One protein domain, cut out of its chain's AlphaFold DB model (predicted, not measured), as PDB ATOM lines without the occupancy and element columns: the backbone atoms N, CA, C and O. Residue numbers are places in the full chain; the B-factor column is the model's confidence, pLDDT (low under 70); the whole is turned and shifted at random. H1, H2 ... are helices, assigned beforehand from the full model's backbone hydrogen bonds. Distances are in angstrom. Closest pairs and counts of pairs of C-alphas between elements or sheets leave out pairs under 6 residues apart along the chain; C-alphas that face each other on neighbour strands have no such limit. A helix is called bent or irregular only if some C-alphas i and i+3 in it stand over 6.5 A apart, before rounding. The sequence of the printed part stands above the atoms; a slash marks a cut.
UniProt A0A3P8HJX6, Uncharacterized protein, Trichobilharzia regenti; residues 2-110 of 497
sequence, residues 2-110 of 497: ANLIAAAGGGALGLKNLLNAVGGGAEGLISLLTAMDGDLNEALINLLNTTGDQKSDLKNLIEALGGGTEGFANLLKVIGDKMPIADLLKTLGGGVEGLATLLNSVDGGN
ATOM      1  N   ALA A   2     -32.674 -56.659  41.115       84.06
ATOM      2  CA  ALA A   2     -31.889 -56.981  39.908       84.06
ATOM      3  C   ALA A   2     -31.685 -58.492  39.640       84.06
ATOM      4  O   ALA A   2     -32.003 -58.974  38.555       84.06
ATOM      5  N   ASN A   3     -31.257 -59.266  40.648       87.94
ATOM      6  CA  ASN A   3     -31.089 -60.723  40.515       87.94
ATOM      7  C   ASN A   3     -32.395 -61.452  40.158       87.94
ATOM      8  O   ASN A   3     -32.370 -62.446  39.439       87.94
ATOM      9  N   LEU A   4     -33.533 -60.956  40.652       87.19
ATOM     10  CA  LEU A   4     -34.846 -61.540  40.397       87.19
ATOM     11  C   LEU A   4     -35.299 -61.261  38.958       87.19
ATOM     12  O   LEU A   4     -35.751 -62.175  38.274       87.19
ATOM     13  N   ILE A   5     -35.107 -60.029  38.473       87.75
ATOM     14  CA  ILE A   5     -35.390 -59.654  37.078       87.75
ATOM     15  C   ILE A   5     -34.505 -60.464  36.124       87.75
ATOM     16  O   ILE A   5     -35.005 -61.004  35.139       87.75
ATOM     17  N   ALA A   6     -33.211 -60.604  36.432       88.88
ATOM     18  CA  ALA A   6     -32.285 -61.413  35.642       88.88
ATOM     19  C   ALA A   6     -32.715 -62.890  35.589       88.88
ATOM     20  O   ALA A   6     -32.782 -63.468  34.506       88.88
ATOM     21  N   ALA A   7     -33.081 -63.480  36.733       89.50
ATOM     22  CA  ALA A   7     -33.569 -64.857  36.803       89.50
ATOM     23  C   ALA A   7     -34.893 -65.069  36.044       89.50
ATOM     24  O   ALA A   7     -35.139 -66.161  35.535       89.50
ATOM     25  N   ALA A   8     -35.727 -64.033  35.931       88.62
ATOM     26  CA  ALA A   8     -36.994 -64.072  35.205       88.62
ATOM     27  C   ALA A   8     -36.860 -63.850  33.684       88.62
ATOM     28  O   ALA A   8     -37.871 -63.882  32.979       88.62
ATOM     29  N   GLY A   9     -35.646 -63.630  33.165       88.06
ATOM     30  CA  GLY A   9     -35.376 -63.435  31.733       88.06
ATOM     31  C   GLY A   9     -34.685 -62.115  31.373       88.06
ATOM     32  O   GLY A   9     -34.312 -61.943  30.216       88.06
ATOM     33  N   GLY A  10     -34.473 -61.214  32.339       90.06
ATOM     34  CA  GLY A  10     -33.771 -59.937  32.159       90.06
ATOM     35  C   GLY A  10     -34.574 -58.856  31.419       90.06
ATOM     36  O   GLY A  10     -35.510 -59.150  30.676       90.06
ATOM     37  N   GLY A  11     -34.204 -57.587  31.632       89.75
ATOM     38  CA  GLY A  11     -34.820 -56.425  30.972       89.75
ATOM     39  C   GLY A  11     -36.351 -56.383  31.083       89.75
ATOM     40  O   GLY A  11     -36.929 -56.808  32.089       89.75
ATOM     41  N   ALA A  12     -37.012 -55.908  30.025       91.50
ATOM     42  CA  ALA A  12     -38.472 -55.841  29.936       91.50
ATOM     43  C   ALA A  12     -39.165 -57.212  30.042       91.50
ATOM     44  O   ALA A  12     -40.207 -57.331  30.684       91.50
ATOM     45  N   LEU A  13     -38.591 -58.270  29.451       92.56
ATOM     46  CA  LEU A  13     -39.165 -59.623  29.498       92.56
ATOM     47  C   LEU A  13     -39.156 -60.195  30.919       92.56
ATOM     48  O   LEU A  13     -40.159 -60.755  31.363       92.56
ATOM     49  N   GLY A  14     -38.051 -60.013  31.644       93.00
ATOM     50  CA  GLY A  14     -37.930 -60.406  33.045       93.00
ATOM     51  C   GLY A  14     -38.941 -59.687  33.929       93.00
ATOM     52  O   GLY A  14     -39.651 -60.336  34.697       93.00
ATOM     53  N   LEU A  15     -39.079 -58.367  33.766       94.12
ATOM     54  CA  LEU A  15     -40.106 -57.589  34.461       94.12
ATOM     55  C   LEU A  15     -41.512 -58.082  34.113       94.12
ATOM     56  O   LEU A  15     -42.284 -58.379  35.018       94.12
ATOM     57  N   LYS A  16     -41.836 -58.269  32.831       94.44
ATOM     58  CA  LYS A  16     -43.154 -58.756  32.393       94.44
ATOM     59  C   LYS A  16     -43.506 -60.111  33.006       94.44
ATOM     60  O   LYS A  16     -44.633 -60.303  33.458       94.44
ATOM     61  N   ASN A  17     -42.549 -61.037  33.052       94.44
ATOM     62  CA  ASN A  17     -42.742 -62.347  33.672       94.44
ATOM     63  C   ASN A  17     -43.021 -62.230  35.175       94.44
ATOM     64  O   ASN A  17     -43.921 -62.904  35.676       94.44
ATOM     65  N   LEU A  18     -42.303 -61.347  35.877       93.44
ATOM     66  CA  LEU A  18     -42.556 -61.078  37.292       93.44
ATOM     67  C   LEU A  18     -43.934 -60.460  37.507       93.44
ATOM     68  O   LEU A  18     -44.686 -60.974  38.327       93.44
ATOM     69  N   LEU A  19     -44.292 -59.426  36.739       94.44
ATOM     70  CA  LEU A  19     -45.603 -58.786  36.825       94.44
ATOM     71  C   LEU A  19     -46.721 -59.812  36.602       94.44
ATOM     72  O   LEU A  19     -47.644 -59.877  37.407       94.44
ATOM     73  N   ASN A  20     -46.612 -60.667  35.580       94.00
ATOM     74  CA  ASN A  20     -47.585 -61.730  35.295       94.00
ATOM     75  C   ASN A  20     -47.715 -62.758  36.425       94.00
ATOM     76  O   ASN A  20     -48.814 -63.254  36.665       94.00
ATOM     77  N   ALA A  21     -46.628 -63.061  37.138       92.62
ATOM     78  CA  ALA A  21     -46.659 -63.987  38.267       92.62
ATOM     79  C   ALA A  21     -47.417 -63.429  39.485       92.62
ATOM     80  O   ALA A  21     -47.885 -64.208  40.314       92.62
ATOM     81  N   VAL A  22     -47.557 -62.103  39.590       91.50
ATOM     82  CA  VAL A  22     -48.195 -61.422  40.730       91.50
ATOM     83  C   VAL A  22     -49.452 -60.629  40.348       91.50
ATOM     84  O   VAL A  22     -49.863 -59.742  41.084       91.50
ATOM     85  N   GLY A  23     -50.084 -60.950  39.213       88.88
ATOM     86  CA  GLY A  23     -51.387 -60.389  38.812       88.88
ATOM     87  C   GLY A  23     -51.448 -59.805  37.396       88.88
ATOM     88  O   GLY A  23     -52.535 -59.667  36.845       88.88
ATOM     89  N   GLY A  24     -50.299 -59.532  36.776       90.44
ATOM     90  CA  GLY A  24     -50.166 -59.018  35.409       90.44
ATOM     91  C   GLY A  24     -50.402 -57.511  35.271       90.44
ATOM     92  O   GLY A  24     -51.165 -56.907  36.023       90.44
ATOM     93  N   GLY A  25     -49.731 -56.894  34.291       90.00
ATOM     94  CA  GLY A  25     -49.894 -55.474  33.955       90.00
ATOM     95  C   GLY A  25     -49.784 -54.535  35.166       90.00
ATOM     96  O   GLY A  25     -48.891 -54.682  36.000       90.00
ATOM     97  N   ALA A  26     -50.715 -53.581  35.262       91.81
ATOM     98  CA  ALA A  26     -50.788 -52.614  36.361       91.81
ATOM     99  C   ALA A  26     -51.025 -53.265  37.739       91.81
ATOM    100  O   ALA A  26     -50.372 -52.890  38.709       91.81
ATOM    101  N   GLU A  27     -51.909 -54.265  37.838       91.75
ATOM    102  CA  GLU A  27     -52.200 -54.947  39.114       91.75
ATOM    103  C   GLU A  27     -50.989 -55.736  39.627       91.75
ATOM    104  O   GLU A  27     -50.698 -55.755  40.827       91.75
ATOM    105  N   GLY A  28     -50.232 -56.331  38.703       93.00
ATOM    106  CA  GLY A  28     -48.958 -56.960  39.012       93.00
ATOM    107  C   GLY A  28     -47.945 -55.957  39.568       93.00
ATOM    108  O   GLY A  28     -47.264 -56.250  40.550       93.00
ATOM    109  N   LEU A  29     -47.875 -54.748  39.000       93.19
ATOM    110  CA  LEU A  29     -46.954 -53.724  39.492       93.19
ATOM    111  C   LEU A  29     -47.378 -53.195  40.867       93.19
ATOM    112  O   LEU A  29     -46.525 -53.045  41.737       93.19
ATOM    113  N   ILE A  30     -48.677 -52.990  41.101       90.44
ATOM    114  CA  ILE A  30     -49.209 -52.633  42.427       90.44
ATOM    115  C   ILE A  30     -48.825 -53.698  43.459       90.44
ATOM    116  O   ILE A  30     -48.317 -53.360  44.530       90.44
ATOM    117  N   SER A  31     -49.030 -54.975  43.132       90.94
ATOM    118  CA  SER A  31     -48.705 -56.096  44.020       90.94
ATOM    119  C   SER A  31     -47.205 -56.171  44.309       90.94
ATOM    120  O   SER A  31     -46.813 -56.364  45.458       90.94
ATOM    121  N   LEU A  32     -46.364 -55.951  43.293       91.19
ATOM    122  CA  LEU A  32     -44.911 -55.933  43.439       91.19
ATOM    123  C   LEU A  32     -44.441 -54.776  44.329       91.19
ATOM    124  O   LEU A  32     -43.699 -55.015  45.276       91.19
ATOM    125  N   LEU A  33     -44.891 -53.547  44.058       89.62
ATOM    126  CA  LEU A  33     -44.506 -52.369  44.841       89.62
ATOM    127  C   LEU A  33     -44.985 -52.481  46.296       89.62
ATOM    128  O   LEU A  33     -44.242 -52.140  47.209       89.62
ATOM    129  N   THR A  34     -46.179 -53.038  46.521       87.38
ATOM    130  CA  THR A  34     -46.710 -53.295  47.873       87.38
ATOM    131  C   THR A  34     -45.875 -54.337  48.625       87.38
ATOM    132  O   THR A  34     -45.697 -54.231  49.835       87.38
ATOM    133  N   ALA A  35     -45.334 -55.338  47.926       87.69
ATOM    134  CA  ALA A  35     -44.512 -56.387  48.528       87.69
ATOM    135  C   ALA A  35     -43.074 -55.943  48.858       87.69
ATOM    136  O   ALA A  35     -42.382 -56.649  49.588       87.69
ATOM    137  N   MET A  36     -42.610 -54.809  48.324       84.38
ATOM    138  CA  MET A  36     -41.241 -54.313  48.522       84.38
ATOM    139  C   MET A  36     -41.005 -53.614  49.872       84.38
ATOM    140  O   MET A  36     -39.878 -53.194  50.100       84.38
ATOM    141  N   ASP A  37     -42.020 -53.555  50.747       68.19
ATOM    142  CA  ASP A  37     -42.004 -52.997  52.114       68.19
ATOM    143  C   ASP A  37     -41.297 -51.629  52.215       68.19
ATOM    144  O   ASP A  37     -40.092 -51.531  52.441       68.19
ATOM    145  N   GLY A  38     -42.065 -50.558  51.998       72.06
ATOM    146  CA  GLY A  38     -41.599 -49.171  51.996       72.06
ATOM    147  C   GLY A  38     -42.668 -48.204  51.476       72.06
ATOM    148  O   GLY A  38     -43.759 -48.617  51.073       72.06
ATOM    149  N   ASP A  39     -42.357 -46.907  51.478       83.44
ATOM    150  CA  ASP A  39     -43.119 -45.901  50.723       83.44
ATOM    151  C   ASP A  39     -43.076 -46.247  49.218       83.44
ATOM    152  O   ASP A  39     -42.067 -46.731  48.701       83.44
ATOM    153  N   LEU A  40     -44.182 -45.999  48.508       83.69
ATOM    154  CA  LEU A  40     -44.313 -46.210  47.065       83.69
ATOM    155  C   LEU A  40     -43.153 -45.585  46.264       83.69
ATOM    156  O   LEU A  40     -42.706 -46.189  45.288       83.69
ATOM    157  N   ASN A  41     -42.648 -44.414  46.674       82.69
ATOM    158  CA  ASN A  41     -41.495 -43.767  46.042       82.69
ATOM    159  C   ASN A  41     -40.223 -44.609  46.180       82.69
ATOM    160  O   ASN A  41     -39.552 -44.862  45.185       82.69
ATOM    161  N   GLU A  42     -39.900 -45.080  47.386       86.31
ATOM    162  CA  GLU A  42     -38.716 -45.915  47.627       86.31
ATOM    163  C   GLU A  42     -38.812 -47.252  46.888       86.31
ATOM    164  O   GLU A  42     -37.839 -47.705  46.280       86.31
ATOM    165  N   ALA A  43     -40.000 -47.867  46.878       89.06
ATOM    166  CA  ALA A  43     -40.247 -49.090  46.122       89.06
ATOM    167  C   ALA A  43     -40.021 -48.875  44.614       89.06
ATOM    168  O   ALA A  43     -39.351 -49.687  43.968       89.06
ATOM    169  N   LEU A  44     -40.513 -47.760  44.061       89.06
ATOM    170  CA  LEU A  44     -40.319 -47.416  42.655       89.06
ATOM    171  C   LEU A  44     -38.853 -47.076  42.345       89.06
ATOM    172  O   LEU A  44     -38.326 -47.575  41.356       89.06
ATOM    173  N   ILE A  45     -38.163 -46.313  43.199       87.31
ATOM    174  CA  ILE A  45     -36.724 -46.021  43.069       87.31
ATOM    175  C   ILE A  45     -35.920 -47.324  43.011       87.31
ATOM    176  O   ILE A  45     -35.074 -47.500  42.137       87.31
ATOM    177  N   ASN A  46     -36.208 -48.266  43.909       87.25
ATOM    178  CA  ASN A  46     -35.530 -49.559  43.954       87.25
ATOM    179  C   ASN A  46     -35.797 -50.413  42.704       87.25
ATOM    180  O   ASN A  46     -34.952 -51.228  42.323       87.25
ATOM    181  N   LEU A  47     -36.962 -50.246  42.071       89.62
ATOM    182  CA  LEU A  47     -37.302 -50.896  40.807       89.62
ATOM    183  C   LEU A  47     -36.635 -50.215  39.602       89.62
ATOM    184  O   LEU A  47     -36.257 -50.897  38.655       89.62
ATOM    185  N   LEU A  48     -36.471 -48.894  39.651       90.38
ATOM    186  CA  LEU A  48     -35.882 -48.082  38.584       90.38
ATOM    187  C   LEU A  48     -34.358 -47.929  38.695       90.38
ATOM    188  O   LEU A  48     -33.760 -47.236  37.885       90.38
ATOM    189  N   ASN A  49     -33.722 -48.558  39.684       87.38
ATOM    190  CA  ASN A  49     -32.270 -48.538  39.880       87.38
ATOM    191  C   ASN A  49     -31.677 -49.960  39.905       87.38
ATOM    192  O   ASN A  49     -30.804 -50.296  40.705       87.38
ATOM    193  N   THR A  50     -32.210 -50.839  39.062       85.06
ATOM    194  CA  THR A  50     -31.812 -52.248  38.969       85.06
ATOM    195  C   THR A  50     -30.565 -52.454  38.121       85.06
ATOM    196  O   THR A  50     -29.761 -53.327  38.449       85.06
ATOM    197  N   THR A  51     -30.389 -51.662  37.061       81.75
ATOM    198  CA  THR A  51     -29.210 -51.710  36.179       81.75
ATOM    199  C   THR A  51     -28.226 -50.570  36.436       81.75
ATOM    200  O   THR A  51     -27.105 -50.609  35.932       81.75
ATOM    201  N   GLY A  52     -28.621 -49.574  37.236       82.75
ATOM    202  CA  GLY A  52     -27.882 -48.324  37.420       82.75
ATOM    203  C   GLY A  52     -28.140 -47.284  36.321       82.75
ATOM    204  O   GLY A  52     -27.625 -46.174  36.419       82.75
ATOM    205  N   ASP A  53     -28.946 -47.617  35.305       88.44
ATOM    206  CA  ASP A  53     -29.443 -46.691  34.284       88.44
ATOM    207  C   ASP A  53     -30.968 -46.556  34.406       88.44
ATOM    208  O   ASP A  53     -31.736 -47.380  33.898       88.44
ATOM    209  N   GLN A  54     -31.407 -45.485  35.074       89.25
ATOM    210  CA  GLN A  54     -32.824 -45.231  35.344       89.25
ATOM    211  C   GLN A  54     -33.670 -45.097  34.076       89.25
ATOM    212  O   GLN A  54     -34.840 -45.482  34.077       89.25
ATOM    213  N   LYS A  55     -33.101 -44.583  32.981       90.38
ATOM    214  CA  LYS A  55     -33.821 -44.441  31.712       90.38
ATOM    215  C   LYS A  55     -34.102 -45.809  31.102       90.38
ATOM    216  O   LYS A  55     -35.228 -46.089  30.693       90.38
ATOM    217  N   SER A  56     -33.092 -46.678  31.070       91.19
ATOM    218  CA  SER A  56     -33.251 -48.053  30.584       91.19
ATOM    219  C   SER A  56     -34.203 -48.862  31.466       91.19
ATOM    220  O   SER A  56     -35.030 -49.615  30.949       91.19
ATOM    221  N   ASP A  57     -34.146 -48.676  32.784       92.81
ATOM    222  CA  ASP A  57     -35.028 -49.370  33.724       92.81
ATOM    223  C   ASP A  57     -36.483 -48.906  33.602       92.81
ATOM    224  O   ASP A  57     -37.390 -49.742  33.555       92.81
ATOM    225  N   LEU A  58     -36.718 -47.598  33.449       95.06
ATOM    226  CA  LEU A  58     -38.054 -47.057  33.202       95.06
ATOM    227  C   LEU A  58     -38.613 -47.538  31.861       95.06
ATOM    228  O   LEU A  58     -39.773 -47.948  31.791       95.06
ATOM    229  N   LYS A  59     -37.793 -47.548  30.808       94.50
ATOM    230  CA  LYS A  59     -38.185 -48.095  29.507       94.50
ATOM    231  C   LYS A  59     -38.600 -49.563  29.623       94.50
ATOM    232  O   LYS A  59     -39.680 -49.932  29.165       94.50
ATOM    233  N   ASN A  60     -37.782 -50.388  30.276       94.12
ATOM    234  CA  ASN A  60     -38.083 -51.805  30.482       94.12
ATOM    235  C   ASN A  60     -39.387 -52.003  31.270       94.12
ATOM    236  O   ASN A  60     -40.159 -52.913  30.965       94.12
ATOM    237  N   LEU A  61     -39.650 -51.150  32.264       95.44
ATOM    238  CA  LEU A  61     -40.898 -51.168  33.023       95.44
ATOM    239  C   LEU A  61     -42.104 -50.831  32.138       95.44
ATOM    240  O   LEU A  61     -43.097 -51.555  32.160       95.44
ATOM    241  N   ILE A  62     -42.014 -49.773  31.332       95.62
ATOM    242  CA  ILE A  62     -43.090 -49.360  30.420       95.62
ATOM    243  C   ILE A  62     -43.364 -50.458  29.382       95.62
ATOM    244  O   ILE A  62     -44.524 -50.795  29.148       95.62
ATOM    245  N   GLU A  63     -42.328 -51.077  28.811       94.81
ATOM    246  CA  GLU A  63     -42.461 -52.224  27.900       94.81
ATOM    247  C   GLU A  63     -43.124 -53.433  28.579       94.81
ATOM    248  O   GLU A  63     -44.015 -54.067  28.003       94.81
ATOM    249  N   ALA A  64     -42.751 -53.730  29.826       94.75
ATOM    250  CA  ALA A  64     -43.357 -54.807  30.605       94.75
ATOM    251  C   ALA A  64     -44.845 -54.558  30.911       94.75
ATOM    252  O   ALA A  64     -45.624 -55.512  30.980       94.75
ATOM    253  N   LEU A  65     -45.239 -53.290  31.048       94.88
ATOM    254  CA  LEU A  65     -46.613 -52.847  31.286       94.88
ATOM    255  C   LEU A  65     -47.479 -52.767  30.019       94.88
ATOM    256  O   LEU A  65     -48.655 -52.427  30.130       94.88
ATOM    257  N   GLY A  66     -46.935 -53.070  28.837       92.38
ATOM    258  CA  GLY A  66     -47.669 -53.042  27.563       92.38
ATOM    259  C   GLY A  66     -46.965 -52.264  26.449       92.38
ATOM    260  O   GLY A  66     -47.293 -52.450  25.282       92.38
ATOM    261  N   GLY A  67     -45.952 -51.457  26.783       93.00
ATOM    262  CA  GLY A  67     -45.206 -50.627  25.836       93.00
ATOM    263  C   GLY A  67     -45.987 -49.409  25.333       93.00
ATOM    264  O   GLY A  67     -47.195 -49.287  25.543       93.00
ATOM    265  N   GLY A  68     -45.281 -48.483  24.676       93.62
ATOM    266  CA  GLY A  68     -45.876 -47.288  24.074       93.62
ATOM    267  C   GLY A  68     -46.801 -46.513  25.018       93.62
ATOM    268  O   GLY A  68     -46.494 -46.302  26.193       93.62
ATOM    269  N   THR A  69     -47.951 -46.089  24.492       94.56
ATOM    270  CA  THR A  69     -48.964 -45.343  25.248       94.56
ATOM    271  C   THR A  69     -49.626 -46.188  26.341       94.56
ATOM    272  O   THR A  69     -49.858 -45.687  27.438       94.56
ATOM    273  N   GLU A  70     -49.905 -47.469  26.078       94.25
ATOM    274  CA  GLU A  70     -50.601 -48.356  27.023       94.25
ATOM    275  C   GLU A  70     -49.757 -48.617  28.275       94.25
ATOM    276  O   GLU A  70     -50.241 -48.474  29.399       94.25
ATOM    277  N   GLY A  71     -48.472 -48.930  28.093       95.00
ATOM    278  CA  GLY A  71     -47.538 -49.119  29.201       95.00
ATOM    279  C   GLY A  71     -47.411 -47.868  30.068       95.00
ATOM    280  O   GLY A  71     -47.379 -47.961  31.295       95.00
ATOM    281  N   PHE A  72     -47.416 -46.690  29.441       95.50
ATOM    282  CA  PHE A  72     -47.386 -45.414  30.148       95.50
ATOM    283  C   PHE A  72     -48.687 -45.130  30.913       95.50
ATOM    284  O   PHE A  72     -48.645 -44.736  32.077       95.50
ATOM    285  N   ALA A  73     -49.846 -45.390  30.304       95.06
ATOM    286  CA  ALA A  73     -51.143 -45.271  30.965       95.06
ATOM    287  C   ALA A  73     -51.239 -46.203  32.184       95.06
ATOM    288  O   ALA A  73     -51.699 -45.797  33.253       95.06
ATOM    289  N   ASN A  74     -50.744 -47.435  32.052       94.88
ATOM    290  CA  ASN A  74     -50.675 -48.397  33.148       94.88
ATOM    291  C   ASN A  74     -49.738 -47.923  34.265       94.88
ATOM    292  O   ASN A  74     -50.096 -48.054  35.434       94.88
ATOM    293  N   LEU A  75     -48.589 -47.322  33.936       94.88
ATOM    294  CA  LEU A  75     -47.704 -46.706  34.930       94.88
ATOM    295  C   LEU A  75     -48.427 -45.589  35.695       94.88
ATOM    296  O   LEU A  75     -48.428 -45.596  36.926       94.88
ATOM    297  N   LEU A  76     -49.092 -44.671  34.984       93.88
ATOM    298  CA  LEU A  76     -49.854 -43.581  35.599       93.88
ATOM    299  C   LEU A  76     -51.007 -44.094  36.472       93.88
ATOM    300  O   LEU A  76     -51.252 -43.547  37.545       93.88
ATOM    301  N   LYS A  77     -51.683 -45.175  36.064       91.75
ATOM    302  CA  LYS A  77     -52.727 -45.832  36.863       91.75
ATOM    303  C   LYS A  77     -52.175 -46.401  38.173       91.75
ATOM    304  O   LYS A  77     -52.852 -46.337  39.196       91.75
ATOM    305  N   VAL A  78     -50.970 -46.970  38.139       91.00
ATOM    306  CA  VAL A  78     -50.316 -47.573  39.310       91.00
ATOM    307  C   VAL A  78     -49.923 -46.508  40.326       91.00
ATOM    308  O   VAL A  78     -50.212 -46.666  41.512       91.00
ATOM    309  N   ILE A  79     -49.269 -45.434  39.871       88.31
ATOM    310  CA  ILE A  79     -48.853 -44.346  40.763       88.31
ATOM    311  C   ILE A  79     -50.064 -43.542  41.252       88.31
ATOM    312  O   ILE A  79     -50.126 -43.190  42.431       88.31
ATOM    313  N   GLY A  80     -51.060 -43.340  40.380       86.31
ATOM    314  CA  GLY A  80     -52.320 -42.660  40.665       86.31
ATOM    315  C   GLY A  80     -52.139 -41.384  41.486       86.31
ATOM    316  O   GLY A  80     -51.167 -40.650  41.329       86.31
ATOM    317  N   ASP A  81     -53.051 -41.163  42.431       83.12
ATOM    318  CA  ASP A  81     -52.969 -40.038  43.373       83.12
ATOM    319  C   ASP A  81     -51.960 -40.279  44.512       83.12
ATOM    320  O   ASP A  81     -51.712 -39.390  45.326       83.12
ATOM    321  N   LYS A  82     -51.393 -41.490  44.608       84.19
ATOM    322  CA  LYS A  82     -50.470 -41.871  45.689       84.19
ATOM    323  C   LYS A  82     -49.067 -41.309  45.479       84.19
ATOM    324  O   LYS A  82     -48.339 -41.154  46.452       84.19
ATOM    325  N   MET A  83     -48.695 -41.015  44.237       87.88
ATOM    326  CA  MET A  83     -47.428 -40.378  43.889       87.88
ATOM    327  C   MET A  83     -47.686 -39.287  42.841       87.88
ATOM    328  O   MET A  83     -47.912 -39.597  41.668       87.88
ATOM    329  N   PRO A  84     -47.646 -38.004  43.241       90.19
ATOM    330  CA  PRO A  84     -47.751 -36.885  42.314       90.19
ATOM    331  C   PRO A  84     -46.646 -36.919  41.249       90.19
ATOM    332  O   PRO A  84     -45.528 -37.352  41.525       90.19
ATOM    333  N   ILE A  85     -46.912 -36.358  40.061       92.62
ATOM    334  CA  ILE A  85     -45.910 -36.235  38.980       92.62
ATOM    335  C   ILE A  85     -44.628 -35.540  39.474       92.62
ATOM    336  O   ILE A  85     -43.533 -36.020  39.203       92.62
ATOM    337  N   ALA A  86     -44.786 -34.484  40.283       91.19
ATOM    338  CA  ALA A  86     -44.050 -34.281  41.537       91.19
ATOM    339  C   ALA A  86     -42.805 -35.149  41.789       91.19
ATOM    340  O   ALA A  86     -41.651 -34.829  41.485       91.19
ATOM    341  N   ASP A  87     -43.108 -36.250  42.455       91.38
ATOM    342  CA  ASP A  87     -42.169 -37.160  43.075       91.38
ATOM    343  C   ASP A  87     -41.711 -38.237  42.088       91.38
ATOM    344  O   ASP A  87     -40.570 -38.695  42.177       91.38
ATOM    345  N   LEU A  88     -42.521 -38.534  41.060       92.12
ATOM    346  CA  LEU A  88     -42.068 -39.318  39.910       92.12
ATOM    347  C   LEU A  88     -40.893 -38.624  39.213       92.12
ATOM    348  O   LEU A  88     -39.860 -39.242  38.987       92.12
ATOM    349  N   LEU A  89     -41.008 -37.329  38.908       93.50
ATOM    350  CA  LEU A  89     -39.926 -36.601  38.248       93.50
ATOM    351  C   LEU A  89     -38.676 -36.540  39.130       93.50
ATOM    352  O   LEU A  89     -37.587 -36.752  38.611       93.50
ATOM    353  N   LYS A  90     -38.809 -36.343  40.452       90.88
ATOM    354  CA  LYS A  90     -37.668 -36.420  41.394       90.88
ATOM    355  C   LYS A  90     -36.992 -37.789  41.385       90.88
ATOM    356  O   LYS A  90     -35.767 -37.852  41.402       90.88
ATOM    357  N   THR A  91     -37.779 -38.862  41.328       88.88
ATOM    358  CA  THR A  91     -37.276 -40.240  41.228       88.88
ATOM    359  C   THR A  91     -36.428 -40.446  39.969       88.88
ATOM    360  O   THR A  91     -35.487 -41.233  39.994       88.88
ATOM    361  N   LEU A  92     -36.724 -39.707  38.898       91.00
ATOM    362  CA  LEU A  92     -36.081 -39.805  37.584       91.00
ATOM    363  C   LEU A  92     -34.953 -38.779  37.351       91.00
ATOM    364  O   LEU A  92     -34.575 -38.545  36.204       91.00
ATOM    365  N   GLY A  93     -34.448 -38.136  38.409       88.00
ATOM    366  CA  GLY A  93     -33.380 -37.122  38.336       88.00
ATOM    367  C   GLY A  93     -33.841 -35.689  38.636       88.00
ATOM    368  O   GLY A  93     -33.027 -34.821  38.932       88.00
ATOM    369  N   GLY A  94     -35.153 -35.445  38.668       90.62
ATOM    370  CA  GLY A  94     -35.755 -34.155  39.007       90.62
ATOM    371  C   GLY A  94     -35.698 -33.121  37.880       90.62
ATOM    372  O   GLY A  94     -34.929 -33.233  36.929       90.62
ATOM    373  N   GLY A  95     -36.547 -32.094  37.983       93.56
ATOM    374  CA  GLY A  95     -36.568 -30.979  37.036       93.56
ATOM    375  C   GLY A  95     -36.680 -31.428  35.574       93.56
ATOM    376  O   GLY A  95     -37.477 -32.309  35.241       93.56
ATOM    377  N   VAL A  96     -35.868 -30.817  34.706       93.88
ATOM    378  CA  VAL A  96     -35.878 -31.098  33.266       93.88
ATOM    379  C   VAL A  96     -35.273 -32.460  32.936       93.88
ATOM    380  O   VAL A  96     -35.715 -33.101  31.991       93.88
ATOM    381  N   GLU A  97     -34.314 -32.936  33.734       93.56
ATOM    382  CA  GLU A  97     -33.691 -34.250  33.549       93.56
ATOM    383  C   GLU A  97     -34.699 -35.368  33.827       93.56
ATOM    384  O   GLU A  97     -34.850 -36.278  33.015       93.56
ATOM    385  N   GLY A  98     -35.480 -35.242  34.903       94.44
ATOM    386  CA  GLY A  98     -36.594 -36.146  35.187       94.44
ATOM    387  C   GLY A  98     -37.639 -36.156  34.075       94.44
ATOM    388  O   GLY A  98     -38.112 -37.223  33.678       94.44
ATOM    389  N   LEU A  99     -37.975 -34.979  33.534       95.44
ATOM    390  CA  LEU A  99     -38.923 -34.866  32.424       95.44
ATOM    391  C   LEU A  99     -38.372 -35.521  31.150       95.44
ATOM    392  O   LEU A  99     -39.082 -36.296  30.508       95.44
ATOM    393  N   ALA A 100     -37.108 -35.264  30.819       94.00
ATOM    394  CA  ALA A 100     -36.429 -35.861  29.677       94.00
ATOM    395  C   ALA A 100     -36.362 -37.385  29.811       94.00
ATOM    396  O   ALA A 100     -36.677 -38.108  28.863       94.00
ATOM    397  N   THR A 101     -36.004 -37.899  30.988       93.25
ATOM    398  CA  THR A 101     -35.985 -39.338  31.268       93.25
ATOM    399  C   THR A 101     -37.370 -39.942  31.059       93.25
ATOM    400  O   THR A 101     -37.491 -40.944  30.356       93.25
ATOM    401  N   LEU A 102     -38.425 -39.310  31.575       94.81
ATOM    402  CA  LEU A 102     -39.797 -39.794  31.432       94.81
ATOM    403  C   LEU A 102     -40.255 -39.834  29.965       94.81
ATOM    404  O   LEU A 102     -40.715 -40.871  29.484       94.81
ATOM    405  N   LEU A 103     -40.094 -38.728  29.235       92.94
ATOM    406  CA  LEU A 103     -40.560 -38.600  27.849       92.94
ATOM    407  C   LEU A 103     -39.764 -39.473  26.873       92.94
ATOM    408  O   LEU A 103     -40.337 -40.013  25.920       92.94
ATOM    409  N   ASN A 104     -38.467 -39.658  27.124       90.06
ATOM    410  CA  ASN A 104     -37.578 -40.453  26.276       90.06
ATOM    411  C   ASN A 104     -37.546 -41.947  26.638       90.06
ATOM    412  O   ASN A 104     -36.833 -42.699  25.978       90.06
ATOM    413  N   SER A 105     -38.285 -42.383  27.665       91.50
ATOM    414  CA  SER A 105     -38.405 -43.806  28.034       91.50
ATOM    415  C   SER A 105     -39.570 -44.522  27.345       91.50
ATOM    416  O   SER A 105     -39.682 -45.741  27.439       91.50
ATOM    417  N   VAL A 106     -40.444 -43.788  26.646       90.31
ATOM    418  CA  VAL A 106     -41.568 -44.375  25.904       90.31
ATOM    419  C   VAL A 106     -41.224 -44.504  24.420       90.31
ATOM    420  O   VAL A 106     -41.191 -43.497  23.709       90.31
ATOM    421  N   ASP A 107     -41.054 -45.730  23.930       85.44
ATOM    422  CA  ASP A 107     -40.842 -46.022  22.507       85.44
ATOM    423  C   ASP A 107     -42.146 -46.443  21.808       85.44
ATOM    424  O   ASP A 107     -42.989 -47.125  22.390       85.44
ATOM    425  N   GLY A 108     -42.325 -46.036  20.543       76.50
ATOM    426  CA  GLY A 108     -43.401 -46.529  19.665       76.50
ATOM    427  C   GLY A 108     -44.843 -46.116  20.015       76.50
ATOM    428  O   GLY A 108     -45.769 -46.636  19.400       76.50
ATOM    429  N   GLY A 109     -45.048 -45.204  20.976       82.69
ATOM    430  CA  GLY A 109     -46.364 -44.683  21.389       82.69
ATOM    431  C   GLY A 109     -46.721 -43.308  20.806       82.69
ATOM    432  O   GLY A 109     -45.860 -42.590  20.295       82.69
ATOM    433  N   ASN A 110     -47.995 -42.916  20.924       91.19
ATOM    434  CA  ASN A 110     -48.459 -41.583  20.531       91.19
ATOM    435  C   ASN A 110     -47.999 -40.536  21.559       91.19
ATOM    436  O   ASN A 110     -48.524 -40.460  22.670       91.19
TER     437      ASN A 110
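What this domain is: This is residues 2 to 110 of the 497 residues of an uncharacterized protein of Trichobilharzia regenti (UniProt A0A3P8HJX6). Eight short, mostly crossing helices make a compact rounded body, with H5 in the middle. H1 and H2 make one end and H7 and H8 the other, while H3, H4 and H6 fill the stretch between these ends round H5. The printed part has 109 residues, with named helices H1 to H8 in that order along the chain and no named strand, so the class is all helix. The radius of gyration of the C-alphas is 12.5 A, and the C-alphas span 34 by 31 by 25 A.

Where its parts are: Find C-alpha 2 at (-31.889, -56.981, 39.908); from there H1 runs to residue 7, 8.6 A. Next come H2, residues 11 to 21, 15.8 A, and H3, residues 25 to 35, 15.6 A. H4, residues 40 to 48, measures 12.1 A. Look for C-alpha 54 at (-32.824, -45.231, 35.344), where H5 sets out for residue 64, 15.0 A. H6, residues 68 to 82, is the longest at 22.8 A and is irregular: C-alphas 78 and 81 are 9.0 A apart. H7, residues 85 to 91, measures 9.8 A, and H8, residues 95 to 104, 14.4 A, ends at C-alpha 104 at (-37.578, -40.453, 26.276).

How they stand to each other: Start at the hub, H5, which touches four helices. It touches H2 at a steep tilt of 47 degrees, the same way; their closest C-alphas, Ala 12 and Asn 60, are 4.1 A apart. H6 touches H5 about perpendicular, at 75 degrees, closest at C-alphas 62 and 71, 4.6 A. H8 touches H5 at a steep tilt of 39 degrees, the same way, closest at C-alphas 55 and 101, 5.6 A. H4 and H5 touch only at the corner, closest at C-alphas 48 and 57, 5.1 A. Moving outward, H1 touches H2, closest at C-alphas 5 and 14, 4.8 A. H3 touches H2, closest at C-alphas 19 and 28, 4.4 A; it also touches H6, with residues 74 to 78 of H6 alone, closest at C-alphas 26 and 74, 5.3 A. H4 touches H3, closest at C-alphas 33 and 43, 5.5 A, and H7, closest at C-alphas 45 and 91, 6.1 A. H7 touches H8 about perpendicular, at 88 degrees, closest at C-alphas 89 and 98, 4.5 A. H6 and H7 are only just apart, closest at 8.5 A. Every O i to N i+4 pair is within hydrogen-bond range in H1, H2, H3, H4, H5, H7 and H8; in H6, 9 of 11 are.

The domain as a whole: The two C-alphas farthest apart, those of Ala 21 and Val 96, are 35.0 A apart. The printed part has no cut, and its seven links between helices are tight. The mean pLDDT of the printed part is 90.2; look at residue 37 for the one value under 70.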